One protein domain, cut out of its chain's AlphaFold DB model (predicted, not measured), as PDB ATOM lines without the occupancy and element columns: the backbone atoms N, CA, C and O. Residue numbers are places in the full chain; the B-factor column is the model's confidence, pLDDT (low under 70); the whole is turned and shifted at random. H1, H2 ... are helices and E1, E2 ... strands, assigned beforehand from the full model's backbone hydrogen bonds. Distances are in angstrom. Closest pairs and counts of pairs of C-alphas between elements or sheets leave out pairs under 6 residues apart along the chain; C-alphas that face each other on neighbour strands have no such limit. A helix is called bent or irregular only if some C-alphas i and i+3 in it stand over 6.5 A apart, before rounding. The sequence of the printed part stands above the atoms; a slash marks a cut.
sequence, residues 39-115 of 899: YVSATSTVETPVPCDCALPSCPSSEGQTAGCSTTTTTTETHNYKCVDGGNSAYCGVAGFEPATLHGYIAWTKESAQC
ATOM      1  N   TYR A  39       0.117  20.778  -8.008       81.44
ATOM      2  CA  TYR A  39       1.331  21.220  -8.697       81.44
ATOM      3  C   TYR A  39       1.765  20.230  -9.776       81.44
ATOM      4  O   TYR A  39       1.752  19.017  -9.553       81.44
ATOM      5  N   VAL A  40       2.183  20.759 -10.923       82.94
ATOM      6  CA  VAL A  40       2.754  20.003 -12.047       82.94
ATOM      7  C   VAL A  40       3.930  20.766 -12.647       82.94
ATOM      8  O   VAL A  40       4.027  21.978 -12.472       82.94
ATOM      9  N   SER A  41       4.794  20.086 -13.393       81.88
ATOM     10  CA  SER A  41       5.800  20.748 -14.229       81.88
ATOM     11  C   SER A  41       5.448  20.627 -15.705       81.88
ATOM     12  O   SER A  41       4.951  19.591 -16.156       81.88
ATOM     13  N   ALA A  42       5.707  21.692 -16.460       77.94
ATOM     14  CA  ALA A  42       5.544  21.712 -17.907       77.94
ATOM     15  C   ALA A  42       6.704  22.455 -18.568       77.94
ATOM     16  O   ALA A  42       7.279  23.388 -18.001       77.94
ATOM     17  N   THR A  43       7.034  22.014 -19.778       78.44
ATOM     18  CA  THR A  43       8.162  22.515 -20.554       78.44
ATOM     19  C   THR A  43       7.650  23.359 -21.719       78.44
ATOM     20  O   THR A  43       6.905  22.856 -22.558       78.44
ATOM     21  N   SER A  44       8.046  24.631 -21.784       70.81
ATOM     22  CA  SER A  44       7.802  25.509 -22.932       70.81
ATOM     23  C   SER A  44       9.005  25.505 -23.861       70.81
ATOM     24  O   SER A  44      10.140  25.656 -23.414       70.81
ATOM     25  N   THR A  45       8.752  25.365 -25.157       69.12
ATOM     26  CA  THR A  45       9.780  25.459 -26.194       69.12
ATOM     27  C   THR A  45       9.525  26.714 -27.020       69.12
ATOM     28  O   THR A  45       8.437  26.865 -27.573       69.12
ATOM     29  N   VAL A  46      10.501  27.620 -27.073       61.47
ATOM     30  CA  VAL A  46      10.466  28.826 -27.904       61.47
ATOM     31  C   VAL A  46      11.456  28.649 -29.044       61.47
ATOM     32  O   VAL A  46      12.642  28.417 -28.825       61.47
ATOM     33  N   GLU A  47      10.958  28.753 -30.267       61.81
ATOM     34  CA  GLU A  47      11.763  28.730 -31.482       61.81
ATOM     35  C   GLU A  47      12.006  30.168 -31.949       61.81
ATOM     36  O   GLU A  47      11.068  30.891 -32.282       61.81
ATOM     37  N   THR A  48      13.265  30.603 -31.944       56.44
ATOM     38  CA  THR A  48      13.674  31.945 -32.366       56.44
ATOM     39  C   THR A  48      14.391  31.870 -33.717       56.44
ATOM     40  O   THR A  48      15.433  31.213 -33.819       56.44
ATOM     41  N   PRO A  49      13.869  32.532 -34.766       52.00
ATOM     42  CA  PRO A  49      14.545  32.606 -36.050       52.00
ATOM     43  C   PRO A  49      15.732  33.572 -35.977       52.00
ATOM     44  O   PRO A  49      15.576  34.752 -35.667       52.00
ATOM     45  N   VAL A  50      16.923  33.065 -36.284       70.00
ATOM     46  CA  VAL A  50      18.178  33.818 -36.338       70.00
ATOM     47  C   VAL A  50      18.560  34.016 -37.808       70.00
ATOM     48  O   VAL A  50      18.710  33.020 -38.528       70.00
ATOM     49  N   PRO A  51      18.713  35.265 -38.286       65.81
ATOM     50  CA  PRO A  51      19.137  35.535 -39.655       65.81
ATOM     51  C   PRO A  51      20.499  34.898 -39.940       65.81
ATOM     52  O   PRO A  51      21.428  35.027 -39.144       65.81
ATOM     53  N   CYS A  52      20.630  34.227 -41.080       64.38
ATOM     54  CA  CYS A  52      21.897  33.659 -41.526       64.38
ATOM     55  C   CYS A  52      22.108  33.886 -43.021       64.38
ATOM     56  O   CYS A  52      21.169  34.134 -43.780       64.38
ATOM     57  N   ASP A  53      23.368  33.828 -43.440       71.38
ATOM     58  CA  ASP A  53      23.731  34.005 -44.839       71.38
ATOM     59  C   ASP A  53      23.260  32.805 -45.673       71.38
ATOM     60  O   ASP A  53      23.681  31.668 -45.449       71.38
ATOM     61  N   CYS A  54      22.409  33.082 -46.665       70.25
ATOM     62  CA  CYS A  54      21.866  32.108 -47.610       70.25
ATOM     63  C   CYS A  54      22.940  31.348 -48.407       70.25
ATOM     64  O   CYS A  54      22.634  30.299 -48.980       70.25
ATOM     65  N   ALA A  55      24.166  31.881 -48.481       68.56
ATOM     66  CA  ALA A  55      25.292  31.270 -49.180       68.56
ATOM     67  C   ALA A  55      26.029  30.200 -48.351       68.56
ATOM     68  O   ALA A  55      26.841  29.454 -48.908       68.56
ATOM     69  N   LEU A  56      25.767  30.101 -47.040       59.34
ATOM     70  CA  LEU A  56      26.418  29.124 -46.166       59.34
ATOM     71  C   LEU A  56      25.665  27.779 -46.157       59.34
ATOM     72  O   LEU A  56      24.456  27.765 -45.936       59.34
ATOM     73  N   PRO A  57      26.357  26.625 -46.281       57.88
ATOM     74  CA  PRO A  57      25.722  25.298 -46.268       57.88
ATOM     75  C   PRO A  57      24.949  24.964 -44.981       57.88
ATOM     76  O   PRO A  57      24.120  24.058 -44.976       57.88
ATOM     77  N   SER A  58      25.253  25.656 -43.881       54.06
ATOM     78  CA  SER A  58      24.613  25.509 -42.569       54.06
ATOM     79  C   SER A  58      23.320  26.320 -42.416       54.06
ATOM     80  O   SER A  58      22.632  26.168 -41.408       54.06
ATOM     81  N   CYS A  59      22.977  27.162 -43.393       64.19
ATOM     82  CA  CYS A  59      21.774  27.985 -43.406       64.19
ATOM     83  C   CYS A  59      20.790  27.420 -44.452       64.19
ATOM     84  O   CYS A  59      21.143  27.341 -45.631       64.19
ATOM     85  N   PRO A  60      19.570  26.991 -44.072       67.25
ATOM     86  CA  PRO A  60      18.618  26.439 -45.029       67.25
ATOM     87  C   PRO A  60      18.175  27.517 -46.029       67.25
ATOM     88  O   PRO A  60      17.584  28.525 -45.642       67.25
ATOM     89  N   SER A  61      18.434  27.296 -47.318       69.81
ATOM     90  CA  SER A  61      18.007  28.179 -48.408       69.81
ATOM     91  C   SER A  61      17.360  27.382 -49.545       69.81
ATOM     92  O   SER A  61      17.692  26.222 -49.797       69.81
ATOM     93  N   SER A  62      16.380  27.994 -50.214       69.62
ATOM     94  CA  SER A  62      15.797  27.433 -51.441       69.62
ATOM     95  C   SER A  62      16.688  27.767 -52.641       69.62
ATOM     96  O   SER A  62      17.361  28.799 -52.644       69.62
ATOM     97  N   GLU A  63      16.681  26.930 -53.680       55.84
ATOM     98  CA  GLU A  63      17.523  27.129 -54.868       55.84
ATOM     99  C   GLU A  63      17.249  28.504 -55.520       55.84
ATOM    100  O   GLU A  63      16.156  28.765 -56.022       55.84
ATOM    101  N   GLY A  64      18.242  29.403 -55.465       61.09
ATOM    102  CA  GLY A  64      18.169  30.774 -55.990       61.09
ATOM    103  C   GLY A  64      17.871  31.879 -54.965       61.09
ATOM    104  O   GLY A  64      17.804  33.046 -55.350       61.09
ATOM    105  N   GLN A  65      17.711  31.557 -53.678       65.94
ATOM    106  CA  GLN A  65      17.480  32.550 -52.626       65.94
ATOM    107  C   GLN A  65      18.799  33.193 -52.161       65.94
ATOM    108  O   GLN A  65      19.702  32.503 -51.699       65.94
ATOM    109  N   THR A  66      18.908  34.520 -52.275       65.25
ATOM    110  CA  THR A  66      20.125  35.293 -51.944       65.25
ATOM    111  C   THR A  66      19.959  36.237 -50.747       65.25
ATOM    112  O   THR A  66      20.922  36.885 -50.347       65.25
ATOM    113  N   ALA A  67      18.756  36.324 -50.166       56.88
ATOM    114  CA  ALA A  67      18.466  37.116 -48.971       56.88
ATOM    115  C   ALA A  67      17.280  36.535 -48.174       56.88
ATOM    116  O   ALA A  67      16.408  35.862 -48.733       56.88
ATOM    117  N   GLY A  68      17.235  36.824 -46.869       64.00
ATOM    118  CA  GLY A  68      16.127  36.449 -45.980       64.00
ATOM    119  C   GLY A  68      16.151  35.004 -45.468       64.00
ATOM    120  O   GLY A  68      15.107  34.499 -45.063       64.00
ATOM    121  N   CYS A  69      17.304  34.330 -45.497       73.94
ATOM    122  CA  CYS A  69      17.450  33.002 -44.901       73.94
ATOM    123  C   CYS A  69      17.636  33.104 -43.384       73.94
ATOM    124  O   CYS A  69      18.233  34.050 -42.867       73.94
ATOM    125  N   SER A  70      17.084  32.136 -42.660       67.44
ATOM    126  CA  SER A  70      17.184  32.073 -41.205       67.44
ATOM    127  C   SER A  70      17.329  30.629 -40.744       67.44
ATOM    128  O   SER A  70      16.822  29.698 -41.370       67.44
ATOM    129  N   THR A  71      18.051  30.449 -39.647       66.25
ATOM    130  CA  THR A  71      18.080  29.201 -38.880       66.25
ATOM    131  C   THR A  71      17.155  29.358 -37.686       66.25
ATOM    132  O   THR A  71      16.840  30.471 -37.281       66.25
ATOM    133  N   THR A  72      16.670  28.258 -37.128       57.12
ATOM    134  CA  THR A  72      15.814  28.296 -35.937       57.12
ATOM    135  C   THR A  72      16.624  27.820 -34.743       57.12
ATOM    136  O   THR A  72      17.142  26.706 -34.763       57.12
ATOM    137  N   THR A  73      16.758  28.668 -33.723       48.81
ATOM    138  CA  THR A  73      17.315  28.269 -32.425       48.81
ATOM    139  C   THR A  73      16.163  27.912 -31.500       48.81
ATOM    140  O   THR A  73      15.222  28.689 -31.355       48.81
ATOM    141  N   THR A  74      16.222  26.735 -30.890       49.19
ATOM    142  CA  THR A  74      15.157  26.216 -30.029       49.19
ATOM    143  C   THR A  74      15.593  26.308 -28.569       49.19
ATOM    144  O   THR A  74      16.478  25.567 -28.141       49.19
ATOM    145  N   THR A  75      14.962  27.184 -27.789       52.72
ATOM    146  CA  THR A  75      15.189  27.312 -26.342       52.72
ATOM    147  C   THR A  75      14.084  26.585 -25.587       52.72
ATOM    148  O   THR A  75      12.902  26.784 -25.857       52.72
ATOM    149  N   THR A  76      14.457  25.719 -24.643       59.25
ATOM    150  CA  THR A  76      13.515  24.895 -23.872       59.25
ATOM    151  C   THR A  76      13.604  25.243 -22.389       59.25
ATOM    152  O   THR A  76      14.672  25.124 -21.798       59.25
ATOM    153  N   GLU A  77      12.488  25.628 -21.772       70.38
ATOM    154  CA  GLU A  77      12.411  25.992 -20.351       70.38
ATOM    155  C   GLU A  77      11.382  25.125 -19.629       70.38
ATOM    156  O   GLU A  77      10.277  24.930 -20.133       70.38
ATOM    157  N   THR A  78      11.707  24.620 -18.435       71.75
ATOM    158  CA  THR A  78      10.765  23.841 -17.612       71.75
ATOM    159  C   THR A  78      10.437  24.587 -16.329       71.75
ATOM    160  O   THR A  78      11.331  24.972 -15.575       71.75
ATOM    161  N   HIS A  79       9.143  24.774 -16.077       77.88
ATOM    162  CA  HIS A  79       8.641  25.480 -14.904       77.88
ATOM    163  C   HIS A  79       7.594  24.667 -14.157       77.88
ATOM    164  O   HIS A  79       6.912  23.806 -14.720       77.88
ATOM    165  N   ASN A  80       7.457  24.993 -12.878       80.12
ATOM    166  CA  ASN A  80       6.389  24.513 -12.024       80.12
ATOM    167  C   ASN A  80       5.134  25.375 -12.203       80.12
ATOM    168  O   ASN A  80       5.203  26.595 -12.363       80.12
ATOM    169  N   TYR A  81       3.979  24.724 -12.167       84.31
ATOM    170  CA  TYR A  81       2.670  25.323 -12.352       84.31
ATOM    171  C   TYR A  81       1.729  24.852 -11.250       84.31
ATOM    172  O   TYR A  81       1.585  23.650 -11.013       84.31
ATOM    173  N   LYS A  82       1.053  25.802 -10.605       89.06
ATOM    174  CA  LYS A  82       0.044  25.542  -9.576       89.06
ATOM    175  C   LYS A  82      -1.359  25.705 -10.152       89.06
ATOM    176  O   LYS A  82      -1.663  26.744 -10.732       89.06
ATOM    177  N   CYS A  83      -2.221  24.712  -9.965       90.69
ATOM    178  CA  CYS A  83      -3.632  24.792 -10.328       90.69
ATOM    179  C   CYS A  83      -4.311  25.888  -9.493       90.69
ATOM    180  O   CYS A  83      -4.235  25.864  -8.259       90.69
ATOM    181  N   VAL A  84      -4.944  26.846 -10.172       84.69
ATOM    182  CA  VAL A  84      -5.543  28.039  -9.553       84.69
ATOM    183  C   VAL A  84      -6.670  27.681  -8.588       84.69
ATOM    184  O   VAL A  84      -7.323  26.645  -8.718       84.69
ATOM    185  N   ASP A  85      -6.929  28.560  -7.625       85.81
ATOM    186  CA  ASP A  85      -8.031  28.400  -6.680       85.81
ATOM    187  C   ASP A  85      -9.375  28.865  -7.281       85.81
ATOM    188  O   ASP A  85      -9.433  29.650  -8.230       85.81
ATOM    189  N   GLY A  86     -10.492  28.379  -6.728       78.75
ATOM    190  CA  GLY A  86     -11.843  28.785  -7.138       78.75
ATOM    191  C   GLY A  86     -12.392  28.056  -8.374       78.75
ATOM    192  O   GLY A  86     -11.985  26.938  -8.687       78.75
ATOM    193  N   GLY A  87     -13.366  28.664  -9.063       78.00
ATOM    194  CA  GLY A  87     -14.108  28.029 -10.168       78.00
ATOM    195  C   GLY A  87     -13.240  27.607 -11.358       78.00
ATOM    196  O   GLY A  87     -13.573  26.650 -12.052       78.00
ATOM    197  N   ASN A  88     -12.088  28.257 -11.535       80.38
ATOM    198  CA  ASN A  88     -11.158  27.953 -12.618       80.38
ATOM    199  C   ASN A  88     -10.328  26.680 -12.372       80.38
ATOM    200  O   ASN A  88      -9.787  26.117 -13.320       80.38
ATOM    201  N   SER A  89     -10.297  26.161 -11.137       83.81
ATOM    202  CA  SER A  89      -9.652  24.876 -10.820       83.81
ATOM    203  C   SER A  89     -10.265  23.689 -11.574       83.81
ATOM    204  O   SER A  89      -9.599  22.680 -11.796       83.81
ATOM    205  N   ALA A  90     -11.516  23.821 -12.033       83.75
ATOM    206  CA  ALA A  90     -12.188  22.818 -12.855       83.75
ATOM    207  C   ALA A  90     -11.517  22.614 -14.226       83.75
ATOM    208  O   ALA A  90     -11.694  21.557 -14.831       83.75
ATOM    209  N   TYR A  91     -10.744  23.593 -14.710       85.44
ATOM    210  CA  TYR A  91     -10.070  23.534 -16.009       85.44
ATOM    211  C   TYR A  91      -8.690  22.874 -15.954       85.44
ATOM    212  O   TYR A  91      -8.162  22.512 -17.000       85.44
ATOM    213  N   CYS A  92      -8.118  22.639 -14.767       85.06
ATOM    214  CA  CYS A  92      -6.770  22.077 -14.635       85.06
ATOM    215  C   CYS A  92      -6.638  20.674 -15.255       85.06
ATOM    216  O   CYS A  92      -5.565  20.306 -15.705       85.06
ATOM    217  N   GLY A  93      -7.710  19.878 -15.317       83.38
ATOM    218  CA  GLY A  93      -7.711  18.565 -15.985       83.38
ATOM    219  C   GLY A  93      -8.264  18.556 -17.413       83.38
ATOM    220  O   GLY A  93      -8.425  17.481 -17.992       83.38
ATOM    221  N   VAL A  94      -8.623  19.719 -17.965       82.94
ATOM    222  CA  VAL A  94      -9.344  19.838 -19.241       82.94
ATOM    223  C   VAL A  94      -8.356  20.046 -20.388       82.94
ATOM    224  O   VAL A  94      -7.467  20.891 -20.314       82.94
ATOM    225  N   ALA A  95      -8.530  19.286 -21.471       80.88
ATOM    226  CA  ALA A  95      -7.717  19.430 -22.676       80.88
ATOM    227  C   ALA A  95      -7.856  20.842 -23.280       80.88
ATOM    228  O   ALA A  95      -8.967  21.371 -23.371       80.88
ATOM    229  N   GLY A  96      -6.741  21.435 -23.699       78.00
ATOM    230  CA  GLY A  96      -6.648  22.815 -24.184       78.00
ATOM    231  C   GLY A  96      -6.322  23.858 -23.108       78.00
ATOM    232  O   GLY A  96      -6.085  25.009 -23.462       78.00
ATOM    233  N   PHE A  97      -6.297  23.481 -21.825       86.06
ATOM    234  CA  PHE A  97      -5.881  24.330 -20.697       86.06
ATOM    235  C   PHE A  97      -4.612  23.792 -20.019       86.06
ATOM    236  O   PHE A  97      -4.379  24.024 -18.831       86.06
ATOM    237  N   GLU A  98      -3.786  23.043 -20.750       88.50
ATOM    238  CA  GLU A  98      -2.536  22.499 -20.230       88.50
ATOM    239  C   GLU A  98      -1.566  23.628 -19.831       88.50
ATOM    240  O   GLU A  98      -1.542  24.683 -20.479       88.50
ATOM    241  N   PRO A  99      -0.732  23.441 -18.793       81.81
ATOM    242  CA  PRO A  99       0.276  24.431 -18.446       81.81
ATOM    243  C   PRO A  99       1.272  24.633 -19.599       81.81
ATOM    244  O   PRO A  99       1.536  23.712 -20.369       81.81
ATOM    245  N   ALA A 100       1.812  25.850 -19.717       78.62
ATOM    246  CA  ALA A 100       2.682  26.285 -20.821       78.62
ATOM    247  C   ALA A 100       2.025  26.358 -22.224       78.62
ATOM    248  O   ALA A 100       2.730  26.506 -23.219       78.62
ATOM    249  N   THR A 101       0.688  26.314 -22.319       81.56
ATOM    250  CA  THR A 101      -0.066  26.571 -23.566       81.56
ATOM    251  C   THR A 101      -0.729  27.952 -23.576       81.56
ATOM    252  O   THR A 101      -0.815  28.617 -22.541       81.56
ATOM    253  N   LEU A 102      -1.258  28.371 -24.736       78.25
ATOM    254  CA  LEU A 102      -1.917  29.671 -24.933       78.25
ATOM    255  C   LEU A 102      -3.047  29.944 -23.927       78.25
ATOM    256  O   LEU A 102      -3.245  31.092 -23.554       78.25
ATOM    257  N   HIS A 103      -3.774  28.917 -23.472       79.25
ATOM    258  CA  HIS A 103      -4.882  29.062 -22.516       79.25
ATOM    259  C   HIS A 103      -4.564  28.502 -21.120       79.25
ATOM    260  O   HIS A 103      -5.393  28.594 -20.213       79.25
ATOM    261  N   GLY A 104      -3.351  27.979 -20.911       80.62
ATOM    262  CA  GLY A 104      -2.919  27.399 -19.638       80.62
ATOM    263  C   GLY A 104      -2.951  28.386 -18.470       80.62
ATOM    264  O   GLY A 104      -3.252  27.988 -17.350       80.62
ATOM    265  N   TYR A 105      -2.738  29.681 -18.730       83.25
ATOM    266  CA  TYR A 105      -2.746  30.737 -17.705       83.25
ATOM    267  C   TYR A 105      -4.096  30.900 -16.979       83.25
ATOM    268  O   TYR A 105      -4.151  31.484 -15.900       83.25
ATOM    269  N   ILE A 106      -5.189  30.388 -17.555       82.12
ATOM    270  CA  ILE A 106      -6.532  30.434 -16.954       82.12
ATOM    271  C   ILE A 106      -6.662  29.399 -15.828       82.12
ATOM    272  O   ILE A 106      -7.350  29.649 -14.838       82.12
ATOM    273  N   ALA A 107      -6.007  28.245 -15.981       85.69
ATOM    274  CA  ALA A 107      -6.076  27.121 -15.049       85.69
ATOM    275  C   ALA A 107      -4.823  27.002 -14.161       85.69
ATOM    276  O   ALA A 107      -4.884  26.396 -13.092       85.69
ATOM    277  N   TRP A 108      -3.699  27.597 -14.566       87.31
ATOM    278  CA  TRP A 108      -2.396  27.389 -13.944       87.31
ATOM    279  C   TRP A 108      -1.638  28.698 -13.702       87.31
ATOM    280  O   TRP A 108      -1.479  29.518 -14.604       87.31
ATOM    281  N   THR A 109      -1.081  28.857 -12.504       87.56
ATOM    282  CA  THR A 109      -0.131  29.922 -12.161       87.56
ATOM    283  C   THR A 109       1.299  29.401 -12.302       87.56
ATOM    284  O   THR A 109       1.643  28.404 -11.668       87.56
ATOM    285  N   LYS A 110       2.123  30.057 -13.130       84.44
ATOM    286  CA  LYS A 110       3.543  29.717 -13.358       84.44
ATOM    287  C   LYS A 110       4.408  30.216 -12.193       84.44
ATOM    288  O   LYS A 110       4.286  31.376 -11.806       84.44
ATOM    289  N   GLU A 111       5.296  29.378 -11.666       77.75
ATOM    290  CA  GLU A 111       6.326  29.797 -10.708       77.75
ATOM    291  C   GLU A 111       7.520  30.448 -11.424       77.75
ATOM    292  O   GLU A 111       7.896  30.054 -12.532       77.75
ATOM    293  N   SER A 112       8.122  31.460 -10.792       56.00
ATOM    294  CA  SER A 112       9.195  32.272 -11.383       56.00
ATOM    295  C   SER A 112      10.507  31.507 -11.581       56.00
ATOM    296  O   SER A 112      11.249  31.813 -12.511       56.00
ATOM    297  N   ALA A 113      10.786  30.501 -10.751       56.09
ATOM    298  CA  ALA A 113      11.988  29.682 -10.858       56.09
ATOM    299  C   ALA A 113      11.829  28.570 -11.911       56.09
ATOM    300  O   ALA A 113      10.791  27.907 -11.991       56.09
ATOM    301  N   GLN A 114      12.877  28.349 -12.709       61.31
ATOM    302  CA  GLN A 114      13.009  27.141 -13.523       61.31
ATOM    303  C   GLN A 114      13.329  25.958 -12.609       61.31
ATOM    304  O   GLN A 114      14.149  26.073 -11.698       61.31
ATOM    305  N   CYS A 115      12.699  24.813 -12.847       55.03
ATOM    306  CA  CYS A 115      12.999  23.596 -12.105       55.03
ATOM    307  C   CYS A 115      13.935  22.707 -12.945       55.03
ATOM    308  O   CYS A 115      13.738  22.561 -14.152       55.03
TER     309      CYS A 115
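AT A GLANCE: This is residues 39 to 115 of the 899 residues of an uncharacterized protein of Thalassiosira oceanica (UniProt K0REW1). A long, strongly twisted two-stranded ribbon, the hairpin of E1 and E2, has a long loop at one end and a small head at the other. In the head the short strand E3 runs beside the last residues of E2, the short helix H1 follows E2, and an irregular stretch, residues 92 to 107, leads from H1 to E3. The printed part has 77 residues with three named strands and one named helix, in the order E1, E2, H1, E3; the sheet runs E1, E2, E3, antiparallel throughout, and the class is mostly strand. The whole is extended, with a radius of gyration of the C-alphas of 18.7 A and spans of 57 by 23 by 13 A, the ribbon and its end loop making the length.

HOW THE PARTS SIT: E1, residues 39 to 51, is an edge strand of the sheet. E2, residues 70 to 83, is its antiparallel neighbour at 163 degrees, and the two form a hairpin. The C-alphas of Thr 43 and Thr 78 face each other at 4.1 A. N 44 and O 77 are within hydrogen-bond range at 2.8 A, as are N 50 and O 71 at 2.8 A. E2, the inner strand, bends by 58 degrees at residue 80. H1, residues 86 to 91, only grazes the sheet, with its residues 88 to 91; the closest C-alphas of E2 and H1 are those of Cys 83 and Ser 89, 6.0 A apart. In H1, 0 of 2 O i to N i+4 pairs are within hydrogen-bond range, but 3 of 3 O i to N i+3 pairs are. E3, residues 108 to 114, is the other edge strand, antiparallel to E2 at 115 degrees. N 109 and O 82 are within hydrogen-bond range at 2.8 A, and N 111 and O 80 at 2.9 A.

IN THESE COORDINATES: E1 begins with C-alpha 39 at (1.331, 21.220, -8.697) and is 38.5 A long. E2 is 37.9 A long and ends with C-alpha 83 at (-3.632, 24.792, -10.328). H1 measures 10.5 A; it is neither bent nor irregular, but only just: C-alphas 87 and 90 are 6.2 A apart. E3 is 15.4 A long and ends with C-alpha 114 at (13.009, 27.141, -13.523).

THE WHOLE: The outline is only just a rod; the two C-alphas farthest apart are those of Gly 64 and Gly 86, at 57.4 A. The printed part has no cut. The links E1 to E2, with 18 residues, and H1 to E3, with 16, are long; E2 to H1 is tight. The mean pLDDT of the printed part is 72.4, and 32 residues are under 70, among them residues 55 to 68, 70 to 76 and 112 to 115.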